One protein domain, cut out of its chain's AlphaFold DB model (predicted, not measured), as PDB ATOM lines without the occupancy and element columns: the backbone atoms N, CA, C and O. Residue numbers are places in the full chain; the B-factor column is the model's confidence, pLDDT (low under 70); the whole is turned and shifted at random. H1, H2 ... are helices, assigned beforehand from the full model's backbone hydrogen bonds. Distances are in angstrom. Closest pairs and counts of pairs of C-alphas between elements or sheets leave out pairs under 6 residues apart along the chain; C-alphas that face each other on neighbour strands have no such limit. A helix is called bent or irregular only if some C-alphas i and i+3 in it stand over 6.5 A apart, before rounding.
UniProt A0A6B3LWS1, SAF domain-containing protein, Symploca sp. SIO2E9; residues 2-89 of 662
ATOM      1  N   PHE A   2     163.925 140.091 320.649       44.50
ATOM      2  CA  PHE A   2     164.439 139.804 319.295       44.50
ATOM      3  C   PHE A   2     164.689 138.309 319.031       44.50
ATOM      4  O   PHE A   2     164.278 137.799 317.999       44.50
ATOM      5  N   SER A   3     165.274 137.578 319.986       42.22
ATOM      6  CA  SER A   3     165.470 136.124 319.870       42.22
ATOM      7  C   SER A   3     164.158 135.340 319.796       42.22
ATOM      8  O   SER A   3     164.087 134.341 319.094       42.22
ATOM      9  N   THR A   4     163.115 135.804 320.486       55.72
ATOM     10  CA  THR A   4     161.777 135.202 320.475       55.72
ATOM     11  C   THR A   4     161.102 135.414 319.124       55.72
ATOM     12  O   THR A   4     160.714 134.442 318.490       55.72
ATOM     13  N   ILE A   5     161.085 136.656 318.627       57.19
ATOM     14  CA  ILE A   5     160.519 137.012 317.318       57.19
ATOM     15  C   ILE A   5     161.294 136.327 316.187       57.19
ATOM     16  O   ILE A   5     160.694 135.783 315.270       57.19
ATOM     17  N   LEU A   6     162.628 136.281 316.263       52.47
ATOM     18  CA  LEU A   6     163.453 135.578 315.283       52.47
ATOM     19  C   LEU A   6     163.157 134.074 315.285       52.47
ATOM     20  O   LEU A   6     163.081 133.475 314.218       52.47
ATOM     21  N   LYS A   7     162.946 133.463 316.456       57.81
ATOM     22  CA  LYS A   7     162.591 132.042 316.584       57.81
ATOM     23  C   LYS A   7     161.185 131.746 316.047       57.81
ATOM     24  O   LYS A   7     160.976 130.709 315.437       57.81
ATOM     25  N   GLU A   8     160.248 132.672 316.210       61.72
ATOM     26  CA  GLU A   8     158.862 132.551 315.744       61.72
ATOM     27  C   GLU A   8     158.752 132.771 314.224       61.72
ATOM     28  O   GLU A   8     158.108 131.997 313.518       61.72
ATOM     29  N   VAL A   9     159.500 133.741 313.684       55.44
ATOM     30  CA  VAL A   9     159.634 133.973 312.238       55.44
ATOM     31  C   VAL A   9     160.385 132.823 311.562       55.44
ATOM     32  O   VAL A   9     159.948 132.343 310.521       55.44
ATOM     33  N   THR A  10     161.480 132.325 312.147       54.66
ATOM     34  CA  THR A  10     162.197 131.152 311.602       54.66
ATOM     35  C   THR A  10     161.388 129.864 311.738       54.66
ATOM     36  O   THR A  10     161.468 129.025 310.853       54.66
ATOM     37  N   SER A  11     160.532 129.731 312.760       59.22
ATOM     38  CA  SER A  11     159.564 128.631 312.859       59.22
ATOM     39  C   SER A  11     158.509 128.661 311.748       59.22
ATOM     40  O   SER A  11     157.987 127.608 311.389       59.22
ATOM     41  N   TYR A  12     158.175 129.838 311.209       61.28
ATOM     42  CA  TYR A  12     157.246 129.970 310.084       61.28
ATOM     43  C   TYR A  12     157.882 129.551 308.747       61.28
ATOM     44  O   TYR A  12     157.190 129.131 307.819       61.28
ATOM     45  N   PHE A  13     159.213 129.639 308.642       63.22
ATOM     46  CA  PHE A  13     159.973 129.230 307.466       63.22
ATOM     47  C   PHE A  13     160.689 127.900 307.715       63.22
ATOM     48  O   PHE A  13     161.851 127.864 308.110       63.22
ATOM     49  N   ASP A  14     160.013 126.794 307.403       73.94
ATOM     50  CA  ASP A  14     160.658 125.477 307.346       73.94
ATOM     51  C   ASP A  14     161.855 125.490 306.362       73.94
ATOM     52  O   ASP A  14     161.909 126.313 305.437       73.94
ATOM     53  N   ARG A  15     162.821 124.572 306.517       79.88
ATOM     54  CA  ARG A  15     164.083 124.492 305.745       79.88
ATOM     55  C   ARG A  15     163.863 124.685 304.242       79.88
ATOM     56  O   ARG A  15     164.612 125.404 303.579       79.88
ATOM     57  N   ARG A  16     162.798 124.083 303.704       79.44
ATOM     58  CA  ARG A  16     162.393 124.220 302.299       79.44
ATOM     59  C   ARG A  16     162.083 125.663 301.911       79.44
ATOM     60  O   ARG A  16     162.521 126.109 300.856       79.44
ATOM     61  N   ALA A  17     161.325 126.384 302.730       82.56
ATOM     62  CA  ALA A  17     160.929 127.761 302.461       82.56
ATOM     63  C   ALA A  17     162.131 128.717 302.497       82.56
ATOM     64  O   ALA A  17     162.238 129.596 301.637       82.56
ATOM     65  N   LEU A  18     163.069 128.494 303.425       85.00
ATOM     66  CA  LEU A  18     164.316 129.258 303.499       85.00
ATOM     67  C   LEU A  18     165.140 129.116 302.215       85.00
ATOM     68  O   LEU A  18     165.522 130.113 301.604       85.00
ATOM     69  N   ILE A  19     165.366 127.880 301.768       84.31
ATOM     70  CA  ILE A  19     166.227 127.614 300.610       84.31
ATOM     71  C   ILE A  19     165.541 128.016 299.306       84.31
ATOM     72  O   ILE A  19     166.149 128.675 298.472       84.31
ATOM     73  N   SER A  20     164.276 127.649 299.106       84.62
ATOM     74  CA  SER A  20     163.636 127.791 297.797       84.62
ATOM     75  C   SER A  20     162.905 129.125 297.588       84.62
ATOM     76  O   SER A  20     162.399 129.353 296.494       84.62
ATOM     77  N   ALA A  21     162.767 129.970 298.616       86.00
ATOM     78  CA  ALA A  21     162.131 131.290 298.497       86.00
ATOM     79  C   ALA A  21     162.948 132.408 299.151       86.00
ATOM     80  O   ALA A  21     163.250 133.385 298.472       86.00
ATOM     81  N   VAL A  22     163.348 132.262 300.421       88.88
ATOM     82  CA  VAL A  22     164.084 133.329 301.132       88.88
ATOM     83  C   VAL A  22     165.433 133.607 300.496       88.88
ATOM     84  O   VAL A  22     165.745 134.763 300.216       88.88
ATOM     85  N   PHE A  23     166.204 132.566 300.196       89.00
ATOM     86  CA  PHE A  23     167.513 132.724 299.576       89.00
ATOM     87  C   PHE A  23     167.449 133.426 298.200       89.00
ATOM     88  O   PHE A  23     168.119 134.449 298.046       89.00
ATOM     89  N   PRO A  24     166.611 133.000 297.228       89.62
ATOM     90  CA  PRO A  24     166.440 133.730 295.970       89.62
ATOM     91  C   PRO A  24     166.014 135.188 296.147       89.62
ATOM     92  O   PRO A  24     166.569 136.063 295.486       89.62
ATOM     93  N   SER A  25     165.056 135.467 297.042       90.88
ATOM     94  CA  SER A  25     164.608 136.839 297.311       90.88
ATOM     95  C   SER A  25     165.727 137.692 297.907       90.88
ATOM     96  O   SER A  25     165.924 138.822 297.466       90.88
ATOM     97  N   LEU A  26     166.488 137.156 298.863       91.88
ATOM     98  CA  LEU A  26     167.603 137.853 299.500       91.88
ATOM     99  C   LEU A  26     168.698 138.195 298.487       91.88
ATOM    100  O   LEU A  26     169.135 139.342 298.420       91.88
ATOM    101  N   VAL A  27     169.114 137.214 297.680       90.38
ATOM    102  CA  VAL A  27     170.135 137.405 296.641       90.38
ATOM    103  C   VAL A  27     169.662 138.429 295.616       90.38
ATOM    104  O   VAL A  27     170.402 139.350 295.283       90.38
ATOM    105  N   PHE A  28     168.419 138.313 295.148       90.44
ATOM    106  CA  PHE A  28     167.870 139.228 294.156       90.44
ATOM    107  C   PHE A  28     167.807 140.678 294.666       90.44
ATOM    108  O   PHE A  28     168.321 141.592 294.013       90.44
ATOM    109  N   TRP A  29     167.218 140.905 295.845       91.69
ATOM    110  CA  TRP A  29     167.094 142.254 296.403       91.69
ATOM    111  C   TRP A  29     168.443 142.824 296.844       91.69
ATOM    112  O   TRP A  29     168.680 144.016 296.664       91.69
ATOM    113  N   GLY A  30     169.355 141.979 297.335       91.69
ATOM    114  CA  GLY A  30     170.728 142.363 297.657       91.69
ATOM    115  C   GLY A  30     171.519 142.805 296.424       91.69
ATOM    116  O   GLY A  30     172.111 143.881 296.432       91.69
ATOM    117  N   LEU A  31     171.476 142.035 295.330       89.38
ATOM    118  CA  LEU A  31     172.111 142.414 294.060       89.38
ATOM    119  C   LEU A  31     171.496 143.687 293.472       89.38
ATOM    120  O   LEU A  31     172.217 144.547 292.972       89.38
ATOM    121  N   THR A  32     170.175 143.839 293.569       88.12
ATOM    122  CA  THR A  32     169.489 145.063 293.136       88.12
ATOM    123  C   THR A  32     169.964 146.276 293.938       88.12
ATOM    124  O   THR A  32     170.297 147.303 293.349       88.12
ATOM    125  N   LEU A  33     170.063 146.154 295.267       90.31
ATOM    126  CA  LEU A  33     170.581 147.210 296.139       90.31
ATOM    127  C   LEU A  33     172.026 147.572 295.769       90.31
ATOM    128  O   LEU A  33     172.334 148.746 295.588       90.31
ATOM    129  N   VAL A  34     172.884 146.565 295.582       90.00
ATOM    130  CA  VAL A  34     174.275 146.728 295.138       90.00
ATOM    131  C   VAL A  34     174.350 147.492 293.815       90.00
ATOM    132  O   VAL A  34     175.130 148.436 293.703       90.00
ATOM    133  N   LEU A  35     173.530 147.136 292.824       86.19
ATOM    134  CA  LEU A  35     173.504 147.808 291.520       86.19
ATOM    135  C   LEU A  35     173.033 149.263 291.626       86.19
ATOM    136  O   LEU A  35     173.647 150.151 291.033       86.19
ATOM    137  N   VAL A  36     171.980 149.525 292.404       85.75
ATOM    138  CA  VAL A  36     171.465 150.885 292.623       85.75
ATOM    139  C   VAL A  36     172.504 151.753 293.334       85.75
ATOM    140  O   VAL A  36     172.756 152.876 292.895       85.75
ATOM    141  N   VAL A  37     173.152 151.231 294.380       88.12
ATOM    142  CA  VAL A  37     174.228 151.931 295.098       88.12
ATOM    143  C   VAL A  37     175.400 152.210 294.167       88.12
ATOM    144  O   VAL A  37     175.873 153.342 294.108       88.12
ATOM    145  N   SER A  38     175.825 151.216 293.387       85.88
ATOM    146  CA  SER A  38     176.969 151.344 292.479       85.88
ATOM    147  C   SER A  38     176.750 152.413 291.407       85.88
ATOM    148  O   SER A  38     177.690 153.127 291.074       85.88
ATOM    149  N   HIS A  39     175.525 152.536 290.878       81.50
ATOM    150  CA  HIS A  39     175.259 153.352 289.687       81.50
ATOM    151  C   HIS A  39     174.597 154.708 289.959       81.50
ATOM    152  O   HIS A  39     174.826 155.658 289.215       81.50
ATOM    153  N   LYS A  40     173.768 154.832 291.007       82.75
ATOM    154  CA  LYS A  40     173.090 156.101 291.337       82.75
ATOM    155  C   LYS A  40     173.759 156.896 292.452       82.75
ATOM    156  O   LYS A  40     173.760 158.120 292.388       82.75
ATOM    157  N   MET A  41     174.238 156.227 293.499       83.12
ATOM    158  CA  MET A  41     174.660 156.894 294.741       83.12
ATOM    159  C   MET A  41     176.183 156.918 294.928       83.12
ATOM    160  O   MET A  41     176.716 157.861 295.510       83.12
ATOM    161  N   GLY A  42     176.886 155.906 294.415       87.44
ATOM    162  CA  GLY A  42     178.306 155.672 294.653       87.44
ATOM    163  C   GLY A  42     178.573 155.066 296.036       87.44
ATOM    164  O   GLY A  42     177.947 155.428 297.036       87.44
ATOM    165  N   TRP A  43     179.533 154.141 296.111       89.00
ATOM    166  CA  TRP A  43     179.866 153.432 297.352       89.00
ATOM    167  C   TRP A  43     180.397 154.355 298.451       89.00
ATOM    168  O   TRP A  43     179.978 154.243 299.597       89.00
ATOM    169  N   SER A  44     181.268 155.304 298.107       89.00
ATOM    170  CA  SER A  44     181.869 156.227 299.076       89.00
ATOM    171  C   SER A  44     180.833 157.150 299.724       89.00
ATOM    172  O   SER A  44     180.844 157.328 300.940       89.00
ATOM    173  N   THR A  45     179.913 157.703 298.933       89.62
ATOM    174  CA  THR A  45     178.818 158.555 299.420       89.62
ATOM    175  C   THR A  45     177.846 157.760 300.282       89.62
ATOM    176  O   THR A  45     177.438 158.226 301.342       89.62
ATOM    177  N   THR A  46     177.509 156.541 299.855       90.25
ATOM    178  CA  THR A  46     176.565 155.676 300.572       90.25
ATOM    179  C   THR A  46     177.130 155.220 301.913       90.25
ATOM    180  O   THR A  46     176.419 155.275 302.910       90.25
ATOM    181  N   LEU A  47     178.409 154.828 301.970       91.81
ATOM    182  CA  LEU A  47     179.065 154.418 303.214       91.81
ATOM    183  C   LEU A  47     179.185 155.580 304.204       91.81
ATOM    184  O   LEU A  47     178.820 155.419 305.361       91.81
ATOM    185  N   LYS A  48     179.581 156.775 303.742       92.00
ATOM    186  CA  LYS A  48     179.590 157.980 304.591       92.00
ATOM    187  C   LYS A  48     178.192 158.338 305.099       92.00
ATOM    188  O   LYS A  48     178.031 158.697 306.260       92.00
ATOM    189  N   GLY A  49     177.180 158.230 304.235       89.50
ATOM    190  CA  GLY A  49     175.783 158.436 304.612       89.50
ATOM    191  C   GLY A  49     175.310 157.416 305.643       89.50
ATOM    192  O   GLY A  49     174.643 157.791 306.597       89.50
ATOM    193  N   TRP A  50     175.702 156.150 305.489       90.56
ATOM    194  CA  TRP A  50     175.397 155.076 306.428       90.56
ATOM    195  C   TRP A  50     176.053 155.303 307.791       90.56
ATOM    196  O   TRP A  50     175.358 155.260 308.802       90.56
ATOM    197  N   GLU A  51     177.355 155.597 307.827       92.94
ATOM    198  CA  GLU A  51     178.108 155.891 309.057       92.94
ATOM    199  C   GLU A  51     177.567 157.117 309.805       92.94
ATOM    200  O   GLU A  51     177.631 157.164 311.032       92.94
ATOM    201  N   GLY A  52     176.985 158.083 309.087       91.56
ATOM    202  CA  GLY A  52     176.340 159.259 309.675       91.56
ATOM    203  C   GLY A  52     174.965 159.001 310.311       91.56
ATOM    204  O   GLY A  52     174.440 159.884 310.990       91.56
ATOM    205  N   LEU A  53     174.356 157.828 310.104       93.81
ATOM    206  CA  LEU A  53     173.070 157.474 310.710       93.81
ATOM    207  C   LEU A  53     173.247 156.979 312.147       93.81
ATOM    208  O   LEU A  53     174.204 156.281 312.475       93.81
ATOM    209  N   SER A  54     172.265 157.265 313.007       95.69
ATOM    210  CA  SER A  54     172.234 156.666 314.343       95.69
ATOM    211  C   SER A  54     172.081 155.144 314.249       95.69
ATOM    212  O   SER A  54     171.394 154.629 313.360       95.69
ATOM    213  N   GLY A  55     172.662 154.409 315.203       92.19
ATOM    214  CA  GLY A  55     172.570 152.941 315.231       92.19
ATOM    215  C   GLY A  55     171.125 152.417 315.246       92.19
ATOM    216  O   GLY A  55     170.845 151.350 314.704       92.19
ATOM    217  N   ILE A  56     170.181 153.199 315.786       92.69
ATOM    218  CA  ILE A  56     168.745 152.882 315.758       92.69
ATOM    219  C   ILE A  56     168.212 152.912 314.320       92.69
ATOM    220  O   ILE A  56     167.526 151.982 313.904       92.69
ATOM    221  N   ILE A  57     168.538 153.951 313.544       93.00
ATOM    222  CA  ILE A  57     168.074 154.081 312.155       93.00
ATOM    223  C   ILE A  57     168.722 153.010 311.273       93.00
ATOM    224  O   ILE A  57     168.025 152.381 310.479       93.00
ATOM    225  N   GLN A  58     170.021 152.746 311.446       91.62
ATOM    226  CA  GLN A  58     170.705 151.643 310.759       91.62
ATOM    227  C   GLN A  58     170.010 150.299 311.036       91.62
ATOM    228  O   GLN A  58     169.709 149.545 310.107       91.62
ATOM    229  N   GLY A  59     169.686 150.027 312.304       91.06
ATOM    230  CA  GLY A  59     168.942 148.836 312.708       91.06
ATOM    231  C   GLY A  59     167.558 148.753 312.061       91.06
ATOM    232  O   GLY A  59     167.198 147.709 311.519       91.06
ATOM    233  N   LEU A  60     166.798 149.853 312.048       94.31
ATOM    234  CA  LEU A  60     165.477 149.909 311.412       94.31
ATOM    235  C   LEU A  60     165.541 149.680 309.895       94.31
ATOM    236  O   LEU A  60     164.681 148.982 309.363       94.31
ATOM    237  N   LEU A  61     166.556 150.207 309.202       93.12
ATOM    238  CA  LEU A  61     166.748 149.977 307.764       93.12
ATOM    239  C   LEU A  61     167.081 148.514 307.456       93.12
ATOM    240  O   LEU A  61     166.510 147.943 306.526       93.12
ATOM    241  N   LEU A  62     167.952 147.886 308.256       92.44
ATOM    242  CA  LEU A  62     168.251 146.457 308.121       92.44
ATOM    243  C   LEU A  62     167.003 145.605 308.364       92.44
ATOM    244  O   LEU A  62     166.693 144.730 307.556       92.44
ATOM    245  N   ILE A  63     166.250 145.886 309.432       92.56
ATOM    246  CA  ILE A  63     164.989 145.189 309.720       92.56
ATOM    247  C   ILE A  63     163.998 145.389 308.569       92.56
ATOM    248  O   ILE A  63     163.425 144.414 308.093       92.56
ATOM    249  N   GLY A  64     163.836 146.619 308.073       94.62
ATOM    250  CA  GLY A  64     162.971 146.927 306.935       94.62
ATOM    251  C   GLY A  64     163.345 146.144 305.675       94.62
ATOM    252  O   GLY A  64     162.466 145.595 305.012       94.62
ATOM    253  N   PHE A  65     164.641 146.007 305.379       93.06
ATOM    254  CA  PHE A  65     165.124 145.181 304.270       93.06
ATOM    255  C   PHE A  65     164.782 143.698 304.460       93.06
ATOM    256  O   PHE A  65     164.268 143.065 303.539       93.06
ATOM    257  N   PHE A  66     164.997 143.134 305.651       91.50
ATOM    258  CA  PHE A  66     164.637 141.737 305.913       91.50
ATOM    259  C   PHE A  66     163.122 141.500 305.891       91.50
ATOM    260  O   PHE A  66     162.688 140.465 305.391       91.50
ATOM    261  N   VAL A  67     162.312 142.457 306.353       92.69
ATOM    262  CA  VAL A  67     160.846 142.415 306.221       92.69
ATOM    263  C   VAL A  67     160.438 142.446 304.746       92.69
ATOM    264  O   VAL A  67     159.572 141.673 304.340       92.69
ATOM    265  N   TRP A  68     161.091 143.269 303.922       93.94
ATOM    266  CA  TRP A  68     160.860 143.309 302.475       93.94
ATOM    267  C   TRP A  68     161.210 141.982 301.796       93.94
ATOM    268  O   TRP A  68     160.420 141.452 301.013       93.94
ATOM    269  N   VAL A  69     162.366 141.404 302.132       92.06
ATOM    270  CA  VAL A  69     162.768 140.079 301.644       92.06
ATOM    271  C   VAL A  69     161.743 139.030 302.070       92.06
ATOM    272  O   VAL A  69     161.243 138.304 301.215       92.06
ATOM    273  N   ALA A  70     161.359 138.997 303.350       89.81
ATOM    274  CA  ALA A  70     160.372 138.057 303.875       89.81
ATOM    275  C   ALA A  70     159.005 138.194 303.183       89.81
ATOM    276  O   ALA A  70     158.389 137.181 302.851       89.81
ATOM    277  N   PHE A  71     158.557 139.421 302.901       92.25
ATOM    278  CA  PHE A  71     157.331 139.688 302.149       92.25
ATOM    279  C   PHE A  71     157.381 139.072 300.742       92.25
ATOM    280  O   PHE A  71     156.474 138.333 300.353       92.25
ATOM    281  N   TRP A  72     158.465 139.301 299.993       91.38
ATOM    282  CA  TRP A  72     158.628 138.717 298.658       91.38
ATOM    283  C   TRP A  72     158.777 137.197 298.687       91.38
ATOM    284  O   TRP A  72     158.257 136.503 297.807       91.38
ATOM    285  N   SER A  73     159.424 136.651 299.711       90.81
ATOM    286  CA  SER A  73     159.512 135.205 299.907       90.81
ATOM    287  C   SER A  73     158.151 134.588 300.211       90.81
ATOM    288  O   SER A  73     157.808 133.561 299.625       90.81
ATOM    289  N   PHE A  74     157.340 135.235 301.050       90.19
ATOM    290  CA  PHE A  74     155.968 134.817 301.320       90.19
ATOM    291  C   PHE A  74     155.119 134.839 300.046       90.19
ATOM    292  O   PHE A  74     154.471 133.844 299.718       90.19
ATOM    293  N   LEU A  75     155.181 135.925 299.271       91.06
ATOM    294  CA  LEU A  75     154.501 136.025 297.978       91.06
ATOM    295  C   LEU A  75     154.923 134.865 297.064       91.06
ATOM    296  O   LEU A  75     154.091 134.160 296.501       91.06
ATOM    297  N   THR A  76     156.217 134.575 297.006       90.94
ATOM    298  CA  THR A  76     156.759 133.488 296.183       90.94
ATOM    299  C   THR A  76     156.238 132.126 296.592       90.94
ATOM    300  O   THR A  76     155.883 131.341 295.722       90.94
ATOM    301  N   ILE A  77     156.154 131.830 297.890       89.94
ATOM    302  CA  ILE A  77     155.602 130.562 298.388       89.94
ATOM    303  C   ILE A  77     154.146 130.394 297.935       89.94
ATOM    304  O   ILE A  77     153.789 129.330 297.430       89.94
ATOM    305  N   ASN A  78     153.338 131.451 298.035       90.88
ATOM    306  CA  ASN A  78     151.922 131.422 297.666       90.88
ATOM    307  C   ASN A  78     151.694 131.330 296.148       90.88
ATOM    308  O   ASN A  78     150.815 130.600 295.695       90.88
ATOM    309  N   PHE A  79     152.502 132.025 295.343       91.19
ATOM    310  CA  PHE A  79     152.388 132.003 293.879       91.19
ATOM    311  C   PHE A  79     153.170 130.859 293.215       91.19
ATOM    312  O   PHE A  79     152.997 130.605 292.019       91.19
ATOM    313  N   ARG A  80     153.992 130.114 293.966       89.94
ATOM    314  CA  ARG A  80     154.797 129.002 293.438       89.94
ATOM    315  C   ARG A  80     153.972 127.936 292.723       89.94
ATOM    316  O   ARG A  80     154.398 127.545 291.642       89.94
ATOM    317  N   PRO A  81     152.821 127.455 293.234       91.19
ATOM    318  CA  PRO A  81     152.038 126.460 292.507       91.19
ATOM    319  C   PRO A  81     151.605 126.961 291.125       91.19
ATOM    320  O   PRO A  81     151.671 126.214 290.155       91.19
ATOM    321  N   ALA A  82     151.232 128.239 291.003       92.62
ATOM    322  CA  ALA A  82     150.889 128.843 289.717       92.62
ATOM    323  C   ALA A  82     152.110 128.938 288.785       92.62
ATOM    324  O   ALA A  82     152.005 128.621 287.600       92.62
ATOM    325  N   LEU A  83     153.272 129.309 289.329       92.50
ATOM    326  CA  LEU A  83     154.541 129.348 288.603       92.50
ATOM    327  C   LEU A  83     154.941 127.951 288.096       92.50
ATOM    328  O   LEU A  83     155.230 127.781 286.917       92.50
ATOM    329  N   VAL A  84     154.885 126.925 288.945       92.62
ATOM    330  CA  VAL A  84     155.175 125.537 288.556       92.62
ATOM    331  C   VAL A  84     154.195 125.064 287.479       92.62
ATOM    332  O   VAL A  84     154.638 124.564 286.452       92.62
ATOM    333  N   ARG A  85     152.889 125.329 287.624       94.12
ATOM    334  CA  ARG A  85     151.879 124.996 286.600       94.12
ATOM    335  C   ARG A  85     152.132 125.693 285.259       94.12
ATOM    336  O   ARG A  85     151.915 125.095 284.202       94.12
ATOM    337  N   LEU A  86     152.611 126.939 285.276       93.75
ATOM    338  CA  LEU A  86     153.021 127.660 284.068       93.75
ATOM    339  C   LEU A  86     154.184 126.941 283.366       93.75
ATOM    340  O   LEU A  86     154.132 126.743 282.149       93.75
ATOM    341  N   TYR A  87     155.194 126.519 284.127       94.94
ATOM    342  CA  TYR A  87     156.357 125.793 283.613       94.94
ATOM    343  C   TYR A  87     156.045 124.342 283.216       94.94
ATOM    344  O   TYR A  87     156.681 123.828 282.304       94.94
ATOM    345  N   GLU A  88     155.049 123.703 283.831       94.50
ATOM    346  CA  GLU A  88     154.498 122.406 283.415       94.50
ATOM    347  C   GLU A  88     153.731 122.515 282.090       94.50
ATOM    348  O   GLU A  88     153.679 121.567 281.308       94.50
ATOM    349  N   GLY A  89     153.190 123.689 281.760       94.50
ATOM    350  CA  GLY A  89     152.460 123.890 280.511       94.50
ATOM    351  C   GLY A  89     150.943 123.965 280.652       94.50
ATOM    352  O   GLY A  89     150.238 123.906 279.639       94.50
TER     353      GLY A  89
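What this domain is: This is residues 2 to 89 of the 662 residues of the protein "SAF domain-containing protein" of Symploca sp. SIO2E9 (UniProt A0A6B3LWS1). Two long helices, H2 and H4a, make a V that closes where residues 17 to 29 meet residues 69 to 77, and the short H3 bridges its wide end, giving a flat, open triangle. Residues 2 to 8 of H1 stick out at one side, and residues 81 to 89, with the arm H4b, stick out beyond the closed end. The printed part has 88 residues with four named helices, H1 to H4 in chain order, and no named strand: all helix. It is loose, with a radius of gyration of the C-alphas of 16.2 A, and spans 49 by 36 by 15 A.

How they stand to each other: Begin with H1, residues 2 to 12, which touches no helix. A tight link leads to H2, residues 15 to 41, apart from H1; it has a kink of 32 degrees near residue 22 and is only just irregular, C-alphas 20 and 23 being 6.52 A apart. Look next at H3, residues 43 to 51: it is close to H2 but not clearly touching, the closest C-alphas, of Val 37 and Trp 43, 6.3 A apart. H4, residues 55 to 88, was assigned as one helix by its hydrogen bonds but is bent, with C-alphas 78 and 81 7.2 A apart; its arms H4a, residues 55 to 78, and H4b, residues 81 to 88, stand at a steep tilt of 56 degrees. H2 touches H4a, closest at the C-alphas of Ala 21 and Ser 73, 4.9 A, opposite ways at a steep tilt of 53 degrees. Every O i to N i+4 pair is within hydrogen-bond range in H1, H3, H4a and H4b, and 21 of 23 in H2.

Where its parts are: Find C-alpha 2 at (164.439, 139.804, 319.295), where H1 begins. H2 runs 35.8 A from C-alpha 15 to C-alpha 41, and H4a 34.6 A from C-alpha 55 to C-alpha 78. H4b ends at C-alpha 88, (154.498, 122.406, 283.415).

The domain as a whole: The C-alphas of Gly 52 and Gly 89 are the two farthest apart, 51.7 A. The printed part has no cut, and its three links are tight. Residues 2 to 13 have pLDDT under 70.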